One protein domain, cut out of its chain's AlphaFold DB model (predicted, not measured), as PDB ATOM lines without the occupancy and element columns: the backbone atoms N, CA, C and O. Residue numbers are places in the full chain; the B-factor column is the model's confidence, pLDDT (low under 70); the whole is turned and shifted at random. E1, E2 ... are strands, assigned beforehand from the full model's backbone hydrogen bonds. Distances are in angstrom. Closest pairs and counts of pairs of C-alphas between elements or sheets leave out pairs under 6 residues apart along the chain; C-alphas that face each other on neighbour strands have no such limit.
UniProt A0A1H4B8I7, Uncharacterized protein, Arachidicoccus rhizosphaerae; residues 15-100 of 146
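What this domain is: This is residues 15 to 100 of the 146 residues of an uncharacterized protein of Arachidicoccus rhizosphaerae (UniProt A0A1H4B8I7). A twisted, curled sheet of four strands, E2, E1, E3 and E4, makes a body at one end of a rod, and the two-stranded hairpin E5 and E6 reaches away from it as an arm. At the arm's far end the loop of residues 83 to 91 sticks out. The printed part has 86 residues with six named strands, E1 to E6, and no named helix; the class is all strand, with 40 residues, under half, in named elements. Both sheets are antiparallel. The whole is extended, with a radius of gyration of the C-alphas of 20.6 A and spans of 68 by 26 by 22 A.

How they stand to each other: In the larger sheet, E3, residues 47 to 56, and E4, residues 62 to 71, form an antiparallel hairpin at 161 degrees, with N 51 and O 67 2.8 A apart, within hydrogen-bond range. E1, residues 16 to 21, is antiparallel to E3 at 165 degrees, with N 18 and O 54 at 2.8 A. E2, residues 29 to 32, is an edge strand and forms a hairpin with E1, with N 17 and O 31 at 2.8 A. The sheet is twisted, its C-alphas lying up to 4.2 A off its best plane. E5, residues 76 to 80, and E6, residues 95 to 99, form another antiparallel hairpin, with N 78 and O 97 at 2.8 A. E4 and E5 are apart.

Where its parts are: E3 is 29.4 A long and E4 28.0 A. E1 begins at C-alpha 16 (18.535, 21.327, -9.969) and is 17.0 A long; E2 is 10.4 A long. E5 is 13.2 A long, and E6, 13.1 A long, ends at C-alpha 99 (-4.025, -10.630, 4.746).

The domain as a whole: The C-alphas of Asp 59 and Gly 90, the two farthest apart, are 67.9 A apart. The links E2 to E3 and E5 to E6 are long, with 14 residues each. The printed part has no cut. Its mean pLDDT is 90.3, and residue 100 is under 70.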
ATOM      1  N   SER A  15      20.583  21.192 -14.391       87.62
ATOM      2  CA  SER A  15      19.387  21.617 -13.676       87.62
ATOM      3  C   SER A  15      19.358  21.021 -12.268       87.62
ATOM      4  O   SER A  15      19.784  19.884 -12.041       87.62
ATOM      5  N   SER A  16      18.858  21.807 -11.317       91.88
ATOM      6  CA  SER A  16      18.535  21.327  -9.969       91.88
ATOM      7  C   SER A  16      17.129  20.732  -9.954       91.88
ATOM      8  O   SER A  16      16.260  21.159 -10.718       91.88
ATOM      9  N   ILE A  17      16.910  19.715  -9.130       93.19
ATOM     10  CA  ILE A  17      15.662  18.961  -9.029       93.19
ATOM     11  C   ILE A  17      15.290  18.873  -7.552       93.19
ATOM     12  O   ILE A  17      15.973  18.213  -6.775       93.19
ATOM     13  N   LEU A  18      14.175  19.500  -7.186       94.31
ATOM     14  CA  LEU A  18      13.574  19.430  -5.860       94.31
ATOM     15  C   LEU A  18      12.360  18.503  -5.901       94.31
ATOM     16  O   LEU A  18      11.478  18.657  -6.751       94.31
ATOM     17  N   ILE A  19      12.305  17.553  -4.974       94.44
ATOM     18  CA  ILE A  19      11.231  16.561  -4.884       94.44
ATOM     19  C   ILE A  19      10.445  16.791  -3.597       94.44
ATOM     20  O   ILE A  19      11.025  16.872  -2.518       94.44
ATOM     21  N   PHE A  20       9.125  16.856  -3.716       95.56
ATOM     22  CA  PHE A  20       8.173  17.049  -2.629       95.56
ATOM     23  C   PHE A  20       7.135  15.927  -2.654       95.56
ATOM     24  O   PHE A  20       6.790  15.409  -3.722       95.56
ATOM     25  N   ILE A  21       6.629  15.581  -1.476       95.69
ATOM     26  CA  ILE A  21       5.484  14.689  -1.305       95.69
ATOM     27  C   ILE A  21       4.331  15.532  -0.779       95.69
ATOM     28  O   ILE A  21       4.505  16.325   0.144       95.69
ATOM     29  N   ASP A  22       3.176  15.372  -1.411       93.69
ATOM     30  CA  ASP A  22       1.945  16.092  -1.121       93.69
ATOM     31  C   ASP A  22       2.159  17.618  -1.116       93.69
ATOM     32  O   ASP A  22       2.878  18.160  -1.963       93.69
ATOM     33  N   ASP A  23       1.524  18.312  -0.175       89.69
ATOM     34  CA  ASP A  23       1.626  19.760   0.006       89.69
ATOM     35  C   ASP A  23       2.694  20.147   1.050       89.69
ATOM     36  O   ASP A  23       2.644  21.232   1.636       89.69
ATOM     37  N   GLU A  24       3.674  19.271   1.308       90.81
ATOM     38  CA  GLU A  24       4.736  19.569   2.265       90.81
ATOM     39  C   GLU A  24       5.635  20.719   1.770       90.81
ATOM     40  O   GLU A  24       6.118  20.710   0.634       90.81
ATOM     41  N   PRO A  25       5.931  21.720   2.625       87.19
ATOM     42  CA  PRO A  25       6.741  22.870   2.231       87.19
ATOM     43  C   PRO A  25       8.230  22.528   2.091       87.19
ATOM     44  O   PRO A  25       8.986  23.290   1.486       87.19
ATOM     45  N   LYS A  26       8.672  21.409   2.675       91.56
ATOM     46  CA  LYS A  26      10.069  20.982   2.666       91.56
ATOM     47  C   LYS A  26      10.274  19.911   1.592       91.56
ATOM     48  O   LYS A  26       9.528  18.936   1.579       91.56
ATOM     49  N   PRO A  27      11.296  20.039   0.728       92.50
ATOM     50  CA  PRO A  27      11.625  18.968  -0.195       92.50
ATOM     51  C   PRO A  27      12.158  17.758   0.578       92.50
ATOM     52  O   PRO A  27      12.964  17.895   1.504       92.50
ATOM     53  N   ILE A  28      11.732  16.570   0.164       93.06
ATOM     54  CA  ILE A  28      12.266  15.302   0.667       93.06
ATOM     55  C   ILE A  28      13.641  14.995   0.064       93.06
ATOM     56  O   ILE A  28      14.413  14.241   0.654       93.06
ATOM     57  N   ALA A  29      13.957  15.589  -1.091       91.31
ATOM     58  CA  ALA A  29      15.251  15.459  -1.739       91.31
ATOM     59  C   ALA A  29      15.578  16.651  -2.655       91.31
ATOM     60  O   ALA A  29      14.680  17.273  -3.227       91.31
ATOM     61  N   ASP A  30      16.875  16.930  -2.793       93.50
ATOM     62  CA  ASP A  30      17.456  17.961  -3.657       93.50
ATOM     63  C   ASP A  30      18.636  17.351  -4.425       93.50
ATOM     64  O   ASP A  30      19.568  16.810  -3.822       93.50
ATOM     65  N   PHE A  31      18.563  17.385  -5.752       92.44
ATOM     66  CA  PHE A  31      19.505  16.718  -6.640       92.44
ATOM     67  C   PHE A  31      19.900  17.582  -7.832       92.44
ATOM     68  O   PHE A  31      19.242  18.555  -8.188       92.44
ATOM     69  N   ILE A  32      20.964  17.156  -8.509       90.31
ATOM     70  CA  ILE A  32      21.398  17.708  -9.789       90.31
ATOM     71  C   ILE A  32      21.127  16.664 -10.875       90.31
ATOM     72  O   ILE A  32      21.439  15.488 -10.698       90.31
ATOM     73  N   SER A  33      20.543  17.092 -11.992       87.19
ATOM     74  CA  SER A  33      20.224  16.220 -13.124       87.19
ATOM     75  C   SER A  33      21.483  15.653 -13.811       87.19
ATOM     76  O   SER A  33      22.478  16.380 -13.932       87.19
ATOM     77  N   PRO A  34      21.438  14.413 -14.345       88.44
ATOM     78  CA  PRO A  34      20.397  13.393 -14.159       88.44
ATOM     79  C   PRO A  34      20.558  12.637 -12.827       88.44
ATOM     80  O   PRO A  34      21.677  12.407 -12.371       88.44
ATOM     81  N   VAL A  35      19.447  12.196 -12.225       88.94
ATOM     82  CA  VAL A  35      19.449  11.466 -10.945       88.94
ATOM     83  C   VAL A  35      18.477  10.284 -10.951       88.94
ATOM     84  O   VAL A  35      17.373  10.388 -11.484       88.94
ATOM     85  N   ASN A  36      18.878   9.181 -10.315       90.19
ATOM     86  CA  ASN A  36      17.979   8.095  -9.924       90.19
ATOM     87  C   ASN A  36      17.580   8.292  -8.459       90.19
ATOM     88  O   ASN A  36      18.449   8.424  -7.597       90.19
ATOM     89  N   PHE A  37      16.278   8.304  -8.184       89.06
ATOM     90  CA  PHE A  37      15.724   8.509  -6.849       89.06
ATOM     91  C   PHE A  37      14.837   7.324  -6.457       89.06
ATOM     92  O   PHE A  37      13.948   6.937  -7.214       89.06
ATOM     93  N   GLU A  38      15.072   6.771  -5.267       92.25
ATOM     94  CA  GLU A  38      14.265   5.700  -4.683       92.25
ATOM     95  C   GLU A  38      13.345   6.272  -3.600       92.25
ATOM     96  O   GLU A  38      13.806   6.846  -2.611       92.25
ATOM     97  N   LEU A  39      12.033   6.112  -3.787       92.81
ATOM     98  CA  LEU A  39      11.024   6.536  -2.820       92.81
ATOM     99  C   LEU A  39      10.650   5.373  -1.896       92.81
ATOM    100  O   LEU A  39      10.030   4.400  -2.328       92.81
ATOM    101  N   ASP A  40      10.974   5.503  -0.612       91.94
ATOM    102  CA  ASP A  40      10.546   4.563   0.425       91.94
ATOM    103  C   ASP A  40       9.101   4.852   0.862       91.94
ATOM    104  O   ASP A  40       8.841   5.694   1.725       91.94
ATOM    105  N   THR A  41       8.150   4.142   0.253       92.00
ATOM    106  CA  THR A  41       6.713   4.293   0.527       92.00
ATOM    107  C   THR A  41       6.281   3.689   1.861       92.00
ATOM    108  O   THR A  41       5.183   3.996   2.309       92.00
ATOM    109  N   THR A  42       7.126   2.907   2.548       89.81
ATOM    110  CA  THR A  42       6.778   2.284   3.846       89.81
ATOM    111  C   THR A  42       6.591   3.298   4.974       89.81
ATOM    112  O   THR A  42       5.976   2.997   5.995       89.81
ATOM    113  N   LYS A  43       7.120   4.510   4.785       89.44
ATOM    114  CA  LYS A  43       7.008   5.639   5.714       89.44
ATOM    115  C   LYS A  43       5.802   6.532   5.430       89.44
ATOM    116  O   LYS A  43       5.529   7.434   6.216       89.44
ATOM    117  N   LEU A  44       5.119   6.305   4.310       91.44
ATOM    118  CA  LEU A  44       3.914   7.031   3.936       91.44
ATOM    119  C   LEU A  44       2.686   6.331   4.520       91.44
ATOM    120  O   LEU A  44       2.670   5.110   4.709       91.44
ATOM    121  N   VAL A  45       1.664   7.125   4.825       91.50
ATOM    122  CA  VAL A  45       0.359   6.605   5.241       91.50
ATOM    123  C   VAL A  45      -0.350   5.957   4.055       91.50
ATOM    124  O   VAL A  45      -0.018   6.218   2.905       91.50
ATOM    125  N   ASP A  46      -1.326   5.098   4.327       91.00
ATOM    126  CA  ASP A  46      -2.158   4.554   3.259       91.00
ATOM    127  C   ASP A  46      -3.074   5.637   2.689       91.00
ATOM    128  O   ASP A  46      -3.650   6.440   3.428       91.00
ATOM    129  N   GLY A  47      -3.255   5.615   1.371       92.06
ATOM    130  CA  GLY A  47      -4.145   6.524   0.665       92.06
ATOM    131  C   GLY A  47      -3.486   7.238  -0.506       92.06
ATOM    132  O   GLY A  47      -2.453   6.825  -1.032       92.06
ATOM    133  N   LYS A  48      -4.155   8.295  -0.972       95.75
ATOM    134  CA  LYS A  48      -3.751   9.059  -2.155       95.75
ATOM    135  C   LYS A  48      -2.686  10.081  -1.789       95.75
ATOM    136  O   LYS A  48      -2.891  10.877  -0.879       95.75
ATOM    137  N   HIS A  49      -1.630  10.101  -2.584       97.00
ATOM    138  CA  HIS A  49      -0.497  11.003  -2.461       97.00
ATOM    139  C   HIS A  49      -0.165  11.655  -3.803       97.00
ATOM    140  O   HIS A  49      -0.566  11.183  -4.872       97.00
ATOM    141  N   THR A  50       0.587  12.750  -3.761       97.12
ATOM    142  CA  THR A  50       1.075  13.453  -4.951       97.12
ATOM    143  C   THR A  50       2.579  13.656  -4.874       97.12
ATOM    144  O   THR A  50       3.087  14.294  -3.963       97.12
ATOM    145  N   LEU A  51       3.317  13.158  -5.864       96.50
ATOM    146  CA  LEU A  51       4.740  13.439  -6.020       96.50
ATOM    147  C   LEU A  51       4.899  14.710  -6.857       96.50
ATOM    148  O   LEU A  51       4.534  14.729  -8.036       96.50
ATOM    149  N   LYS A  52       5.447  15.769  -6.264       96.06
ATOM    150  CA  LYS A  52       5.712  17.041  -6.941       96.06
ATOM    151  C   LYS A  52       7.208  17.198  -7.184       96.06
ATOM    152  O   LYS A  52       8.010  17.193  -6.259       96.06
ATOM    153  N   ILE A  53       7.578  17.374  -8.445       94.81
ATOM    154  CA  ILE A  53       8.958  17.541  -8.898       94.81
ATOM    155  C   ILE A  53       9.086  18.950  -9.465       94.81
ATOM    156  O   ILE A  53       8.361  19.313 -10.394       94.81
ATOM    157  N   VAL A  54       9.997  19.738  -8.906       94.50
ATOM    158  CA  VAL A  54      10.334  21.082  -9.377       94.50
ATOM    159  C   VAL A  54      11.751  21.037  -9.926       94.50
ATOM    160  O   VAL A  54      12.702  20.841  -9.177       94.50
ATOM    161  N   SER A  55      11.896  21.192 -11.238       93.56
ATOM    162  CA  SER A  55      13.199  21.322 -11.881       93.56
ATOM    163  C   SER A  55      13.494  22.792 -12.133       93.56
ATOM    164  O   SER A  55      12.637  23.501 -12.654       93.56
ATOM    165  N   ARG A  56      14.689  23.252 -11.769       93.19
ATOM    166  CA  ARG A  56      15.171  24.600 -12.064       93.19
ATOM    167  C   ARG A  56      16.391  24.512 -12.964       93.19
ATOM    168  O   ARG A  56      17.421  23.959 -12.570       93.19
ATOM    169  N   ASP A  57      16.256  25.079 -14.152       88.81
ATOM    170  CA  ASP A  57      17.329  25.178 -15.127       88.81
ATOM    171  C   ASP A  57      18.392  26.196 -14.683       88.81
ATOM    172  O   ASP A  57      18.099  27.114 -13.909       88.81
ATOM    173  N   PRO A  58      19.623  26.088 -15.205       84.88
ATOM    174  CA  PRO A  58      20.703  27.048 -14.957       84.88
ATOM    175  C   PRO A  58      20.337  28.497 -15.312       84.88
ATOM    176  O   PRO A  58      20.815  29.426 -14.669       84.88
ATOM    177  N   ASP A  59      19.446  28.680 -16.290       85.56
ATOM    178  CA  ASP A  59      18.916  29.984 -16.707       85.56
ATOM    179  C   ASP A  59      17.800  30.513 -15.777       85.56
ATOM    180  O   ASP A  59      17.175  31.534 -16.061       85.56
ATOM    181  N   GLY A  60      17.504  29.803 -14.681       81.94
ATOM    182  CA  GLY A  60      16.512  30.185 -13.673       81.94
ATOM    183  C   GLY A  60      15.061  29.856 -14.031       81.94
ATOM    184  O   GLY A  60      14.156  30.217 -13.281       81.94
ATOM    185  N   LYS A  61      14.810  29.173 -15.155       89.62
ATOM    186  CA  LYS A  61      13.465  28.699 -15.516       89.62
ATOM    187  C   LYS A  61      13.073  27.512 -14.648       89.62
ATOM    188  O   LYS A  61      13.885  26.620 -14.423       89.62
ATOM    189  N   GLU A  62      11.822  27.485 -14.202       92.88
ATOM    190  CA  GLU A  62      11.287  26.400 -13.382       92.88
ATOM    191  C   GLU A  62      10.230  25.596 -14.146       92.88
ATOM    192  O   GLU A  62       9.310  26.153 -14.745       92.88
ATOM    193  N   GLY A  63      10.360  24.271 -14.110       93.56
ATOM    194  CA  GLY A  63       9.367  23.312 -14.578       93.56
ATOM    195  C   GLY A  63       8.796  22.529 -13.401       93.56
ATOM    196  O   GLY A  63       9.547  22.030 -12.565       93.56
ATOM    197  N   VAL A  64       7.470  22.393 -13.336       95.00
ATOM    198  CA  VAL A  64       6.787  21.644 -12.271       95.00
ATOM    199  C   VAL A  64       6.029  20.466 -12.869       95.00
ATOM    200  O   VAL A  64       5.247  20.626 -13.807       95.00
ATOM    201  N   ARG A  65       6.225  19.278 -12.296       94.94
ATOM    202  CA  ARG A  65       5.481  18.062 -12.629       94.94
ATOM    203  C   ARG A  65       4.845  17.490 -11.369       94.94
ATOM    204  O   ARG A  65       5.519  17.330 -10.362       94.94
ATOM    205  N   MET A  66       3.561  17.158 -11.450       95.94
ATOM    206  CA  MET A  66       2.822  16.485 -10.379       95.94
ATOM    207  C   MET A  66       2.397  15.099 -10.856       95.94
ATOM    208  O   MET A  66       1.907  14.957 -11.980       95.94
ATOM    209  N   ILE A  67       2.617  14.084 -10.024       96.50
ATOM    210  CA  ILE A  67       2.295  12.686 -10.314       96.50
ATOM    211  C   ILE A  67       1.460  12.141  -9.148       96.50
ATOM    212  O   ILE A  67       2.010  11.956  -8.062       96.50
ATOM    213  N   PRO A  68       0.152  11.896  -9.332       96.94
ATOM    214  CA  PRO A  68      -0.662  11.259  -8.305       96.94
ATOM    215  C   PRO A  68      -0.315   9.768  -8.196       96.94
ATOM    216  O   PRO A  68      -0.112   9.098  -9.210       96.94
ATOM    217  N   PHE A  69      -0.271   9.244  -6.973       96.19
ATOM    218  CA  PHE A  69      -0.078   7.824  -6.682       96.19
ATOM    219  C   PHE A  69      -0.859   7.418  -5.427       96.19
ATOM    220  O   PHE A  69      -1.352   8.270  -4.692       96.19
ATOM    221  N   GLU A  70      -1.013   6.118  -5.192       94.62
ATOM    222  CA  GLU A  70      -1.703   5.594  -4.011       94.62
ATOM    223  C   GLU A  70      -0.786   4.624  -3.269       94.62
ATOM    224  O   GLU A  70      -0.135   3.774  -3.882       94.62
ATOM    225  N   VAL A  71      -0.713   4.778  -1.951       93.75
ATOM    226  CA  VAL A  71       0.070   3.932  -1.053       93.75
ATOM    227  C   VAL A  71      -0.868   2.954  -0.355       93.75
ATOM    228  O   VAL A  71      -1.915   3.339   0.160       93.75
ATOM    229  N   GLN A  72      -0.479   1.678  -0.354       89.44
ATOM    230  CA  GLN A  72      -1.186   0.589   0.324       89.44
ATOM    231  C   GLN A  72      -0.167  -0.308   1.046       89.44
ATOM    232  O   GLN A  72       0.324  -1.320   0.515       89.44
ATOM    233  N   ASN A  73       0.189   0.115   2.255       86.75
ATOM    234  CA  ASN A  73       1.052  -0.579   3.207       86.75
ATOM    235  C   ASN A  73       0.248  -1.445   4.195       86.75
ATOM    236  O   ASN A  73       0.804  -2.389   4.760       86.75
ATOM    237  N   GLY A  74      -1.040  -1.155   4.391       83.19
ATOM    238  CA  GLY A  74      -1.960  -1.906   5.242       83.19
ATOM    239  C   GLY A  74      -2.304  -3.317   4.738       83.19
ATOM    240  O   GLY A  74      -1.879  -3.740   3.657       83.19
ATOM    241  N   PRO A  75      -3.056  -4.096   5.541       80.44
ATOM    242  CA  PRO A  75      -3.467  -5.442   5.166       80.44
ATOM    243  C   PRO A  75      -4.427  -5.416   3.971       80.44
ATOM    244  O   PRO A  75      -5.343  -4.598   3.909       80.44
ATOM    245  N   ALA A  76      -4.255  -6.360   3.048       80.31
ATOM    246  CA  ALA A  76      -5.197  -6.564   1.958       80.31
ATOM    247  C   ALA A  76      -6.472  -7.220   2.502       80.31
ATOM    248  O   ALA A  76      -6.407  -8.280   3.128       80.31
ATOM    249  N   ILE A  77      -7.626  -6.603   2.261       80.81
ATOM    250  CA  ILE A  77      -8.928  -7.129   2.680       80.81
ATOM    251  C   ILE A  77      -9.591  -7.789   1.471       80.81
ATOM    252  O   ILE A  77      -9.793  -7.145   0.445       80.81
ATOM    253  N   ALA A  78      -9.939  -9.068   1.593       81.88
ATOM    254  CA  ALA A  78     -10.718  -9.802   0.607       81.88
ATOM    255  C   ALA A  78     -12.111 -10.088   1.170       81.88
ATOM    256  O   ALA A  78     -12.246 -10.559   2.300       81.88
ATOM    257  N   ILE A  79     -13.140  -9.803   0.379       86.44
ATOM    258  CA  ILE A  79     -14.532 -10.057   0.742       86.44
ATOM    259  C   ILE A  79     -15.100 -11.049  -0.268       86.44
ATOM    260  O   ILE A  79     -15.051 -10.817  -1.473       86.44
ATOM    261  N   GLU A  80     -15.650 -12.146   0.231       87.38
ATOM    262  CA  GLU A  80     -16.406 -13.117  -0.551       87.38
ATOM    263  C   GLU A  80     -17.889 -13.049  -0.173       87.38
ATOM    264  O   GLU A  80     -18.256 -12.682   0.944       87.38
ATOM    265  N   GLY A  81     -18.755 -13.407  -1.119       86.25
ATOM    266  CA  GLY A  81     -20.211 -13.370  -0.945       86.25
ATOM    267  C   GLY A  81     -20.893 -12.133  -1.537       86.25
ATOM    268  O   GLY A  81     -22.101 -12.168  -1.737       86.25
ATOM    269  N   ILE A  82     -20.152 -11.082  -1.913       90.12
ATOM    270  CA  ILE A  82     -20.687  -9.912  -2.634       90.12
ATOM    271  C   ILE A  82     -19.669  -9.360  -3.636       90.12
ATOM    272  O   ILE A  82     -18.463  -9.489  -3.441       90.12
ATOM    273  N   LYS A  83     -20.158  -8.759  -4.725       88.62
ATOM    274  CA  LYS A  83     -19.338  -8.061  -5.729       88.62
ATOM    275  C   LYS A  83     -19.550  -6.556  -5.634       88.62
ATOM    276  O   LYS A  83     -20.612  -6.102  -5.208       88.62
ATOM    277  N   GLU A  84     -18.565  -5.792  -6.094       88.25
ATOM    278  CA  GLU A  84     -18.723  -4.349  -6.272       88.25
ATOM    279  C   GLU A  84     -19.950  -4.044  -7.140       88.25
ATOM    280  O   GLU A  84     -20.174  -4.678  -8.173       88.25
ATOM    281  N   ASN A  85     -20.748  -3.067  -6.703       92.62
ATOM    282  CA  ASN A  85     -21.981  -2.627  -7.366       92.62
ATOM    283  C   ASN A  85     -23.077  -3.704  -7.502       92.62
ATOM    284  O   ASN A  85     -23.980  -3.559  -8.328       92.62
ATOM    285  N   ALA A  86     -23.033  -4.782  -6.714       91.81
ATOM    286  CA  ALA A  86     -24.108  -5.768  -6.698       91.81
ATOM    287  C   ALA A  86     -25.405  -5.174  -6.116       91.81
ATOM    288  O   ALA A  86     -25.397  -4.563  -5.049       91.81
ATOM    289  N   VAL A  87     -26.530  -5.404  -6.797       92.00
ATOM    290  CA  VAL A  87     -27.872  -5.145  -6.255       92.00
ATOM    291  C   VAL A  87     -28.317  -6.404  -5.516       92.00
ATOM    292  O   VAL A  87     -28.400  -7.472  -6.120       92.00
ATOM    293  N   VAL A  88     -28.554  -6.289  -4.212       91.69
ATOM    294  CA  VAL A  88     -28.856  -7.419  -3.320       91.69
ATOM    295  C   VAL A  88     -30.174  -7.176  -2.583       91.69
ATOM    296  O   VAL A  88     -30.541  -6.029  -2.343       91.69
ATOM    297  N   ASP A  89     -30.872  -8.254  -2.228       90.25
ATOM    298  CA  ASP A  89     -32.115  -8.236  -1.449       90.25
ATOM    299  C   ASP A  89     -32.081  -9.364  -0.399       90.25
ATOM    300  O   ASP A  89     -31.506 -10.428  -0.642       90.25
ATOM    301  N   GLY A  90     -32.666  -9.136   0.779       91.56
ATOM    302  CA  GLY A  90     -32.670 -10.093   1.893       91.56
ATOM    303  C   GLY A  90     -31.353 -10.195   2.687       91.56
ATOM    304  O   GLY A  90     -30.672  -9.200   2.929       91.56
ATOM    305  N   VAL A  91     -31.023 -11.403   3.170       92.44
ATOM    306  CA  VAL A  91     -29.846 -11.671   4.024       92.44
ATOM    307  C   VAL A  91     -28.754 -12.364   3.213       92.44
ATOM    308  O   VAL A  91     -28.966 -13.459   2.693       92.44
ATOM    309  N   LEU A  92     -27.571 -11.750   3.154       91.69
ATOM    310  CA  LEU A  92     -26.430 -12.229   2.379       91.69
ATOM    311  C   LEU A  92     -25.255 -12.579   3.308       91.69
ATOM    312  O   LEU A  92     -24.737 -11.685   3.981       91.69
ATOM    313  N   PRO A  93     -24.816 -13.849   3.375       87.56
ATOM    314  CA  PRO A  93     -23.633 -14.209   4.146       87.56
ATOM    315  C   PRO A  93     -22.372 -13.687   3.450       87.56
ATOM    316  O   PRO A  93     -22.148 -13.960   2.271       87.56
ATOM    317  N   LEU A  94     -21.542 -12.958   4.197       92.69
ATOM    318  CA  LEU A  94     -20.256 -12.447   3.729       92.69
ATOM    319  C   LEU A  94     -19.120 -13.102   4.501       92.69
ATOM    320  O   LEU A  94     -19.212 -13.294   5.715       92.69
ATOM    321  N   MET A  95     -18.029 -13.387   3.799       84.12
ATOM    322  CA  MET A  95     -16.773 -13.805   4.408       84.12
ATOM    323  C   MET A  95     -15.738 -12.708   4.189       84.12
ATOM    324  O   MET A  95     -15.518 -12.281   3.060       84.12
ATOM    325  N   ILE A  96     -15.121 -12.240   5.273       89.75
ATOM    326  CA  ILE A  96     -14.129 -11.163   5.252       89.75
ATOM    327  C   ILE A  96     -12.799 -11.744   5.716       89.75
ATOM    328  O   ILE A  96     -12.688 -12.231   6.838       89.75
ATOM    329  N   ASN A  97     -11.792 -11.655   4.856       83.88
ATOM    330  CA  ASN A  97     -10.428 -12.084   5.125       83.88
ATOM    331  C   ASN A  97      -9.497 -10.869   5.099       83.88
ATOM    332  O   ASN A  97      -9.613 -10.021   4.218       83.88
ATOM    333  N   ALA A  98      -8.555 -10.794   6.038       82.00
ATOM    334  CA  ALA A  98      -7.514  -9.770   6.055       82.00
ATOM    335  C   ALA A  98      -6.139 -10.440   5.996       82.00
ATOM    336  O   ALA A  98      -5.773 -11.214   6.880       82.00
ATOM    337  N   TYR A  99      -5.376 -10.132   4.954       75.50
ATOM    338  CA  TYR A  99      -4.025 -10.630   4.746       75.50
ATOM    339  C   TYR A  99      -3.037  -9.512   5.053       75.50
ATOM    340  O   TYR A  99      -2.954  -8.520   4.330       75.50
ATOM    341  N   GLY A 100      -2.263  -9.656   6.128       68.44
ATOM    342  CA  GLY A 100      -1.121  -8.773   6.344       68.44
ATOM    343  C   GLY A 100      -0.090  -8.974   5.234       68.44
ATOM    344  O   GLY A 100       0.217 -10.118   4.887       68.44
TER     345      GLY A 100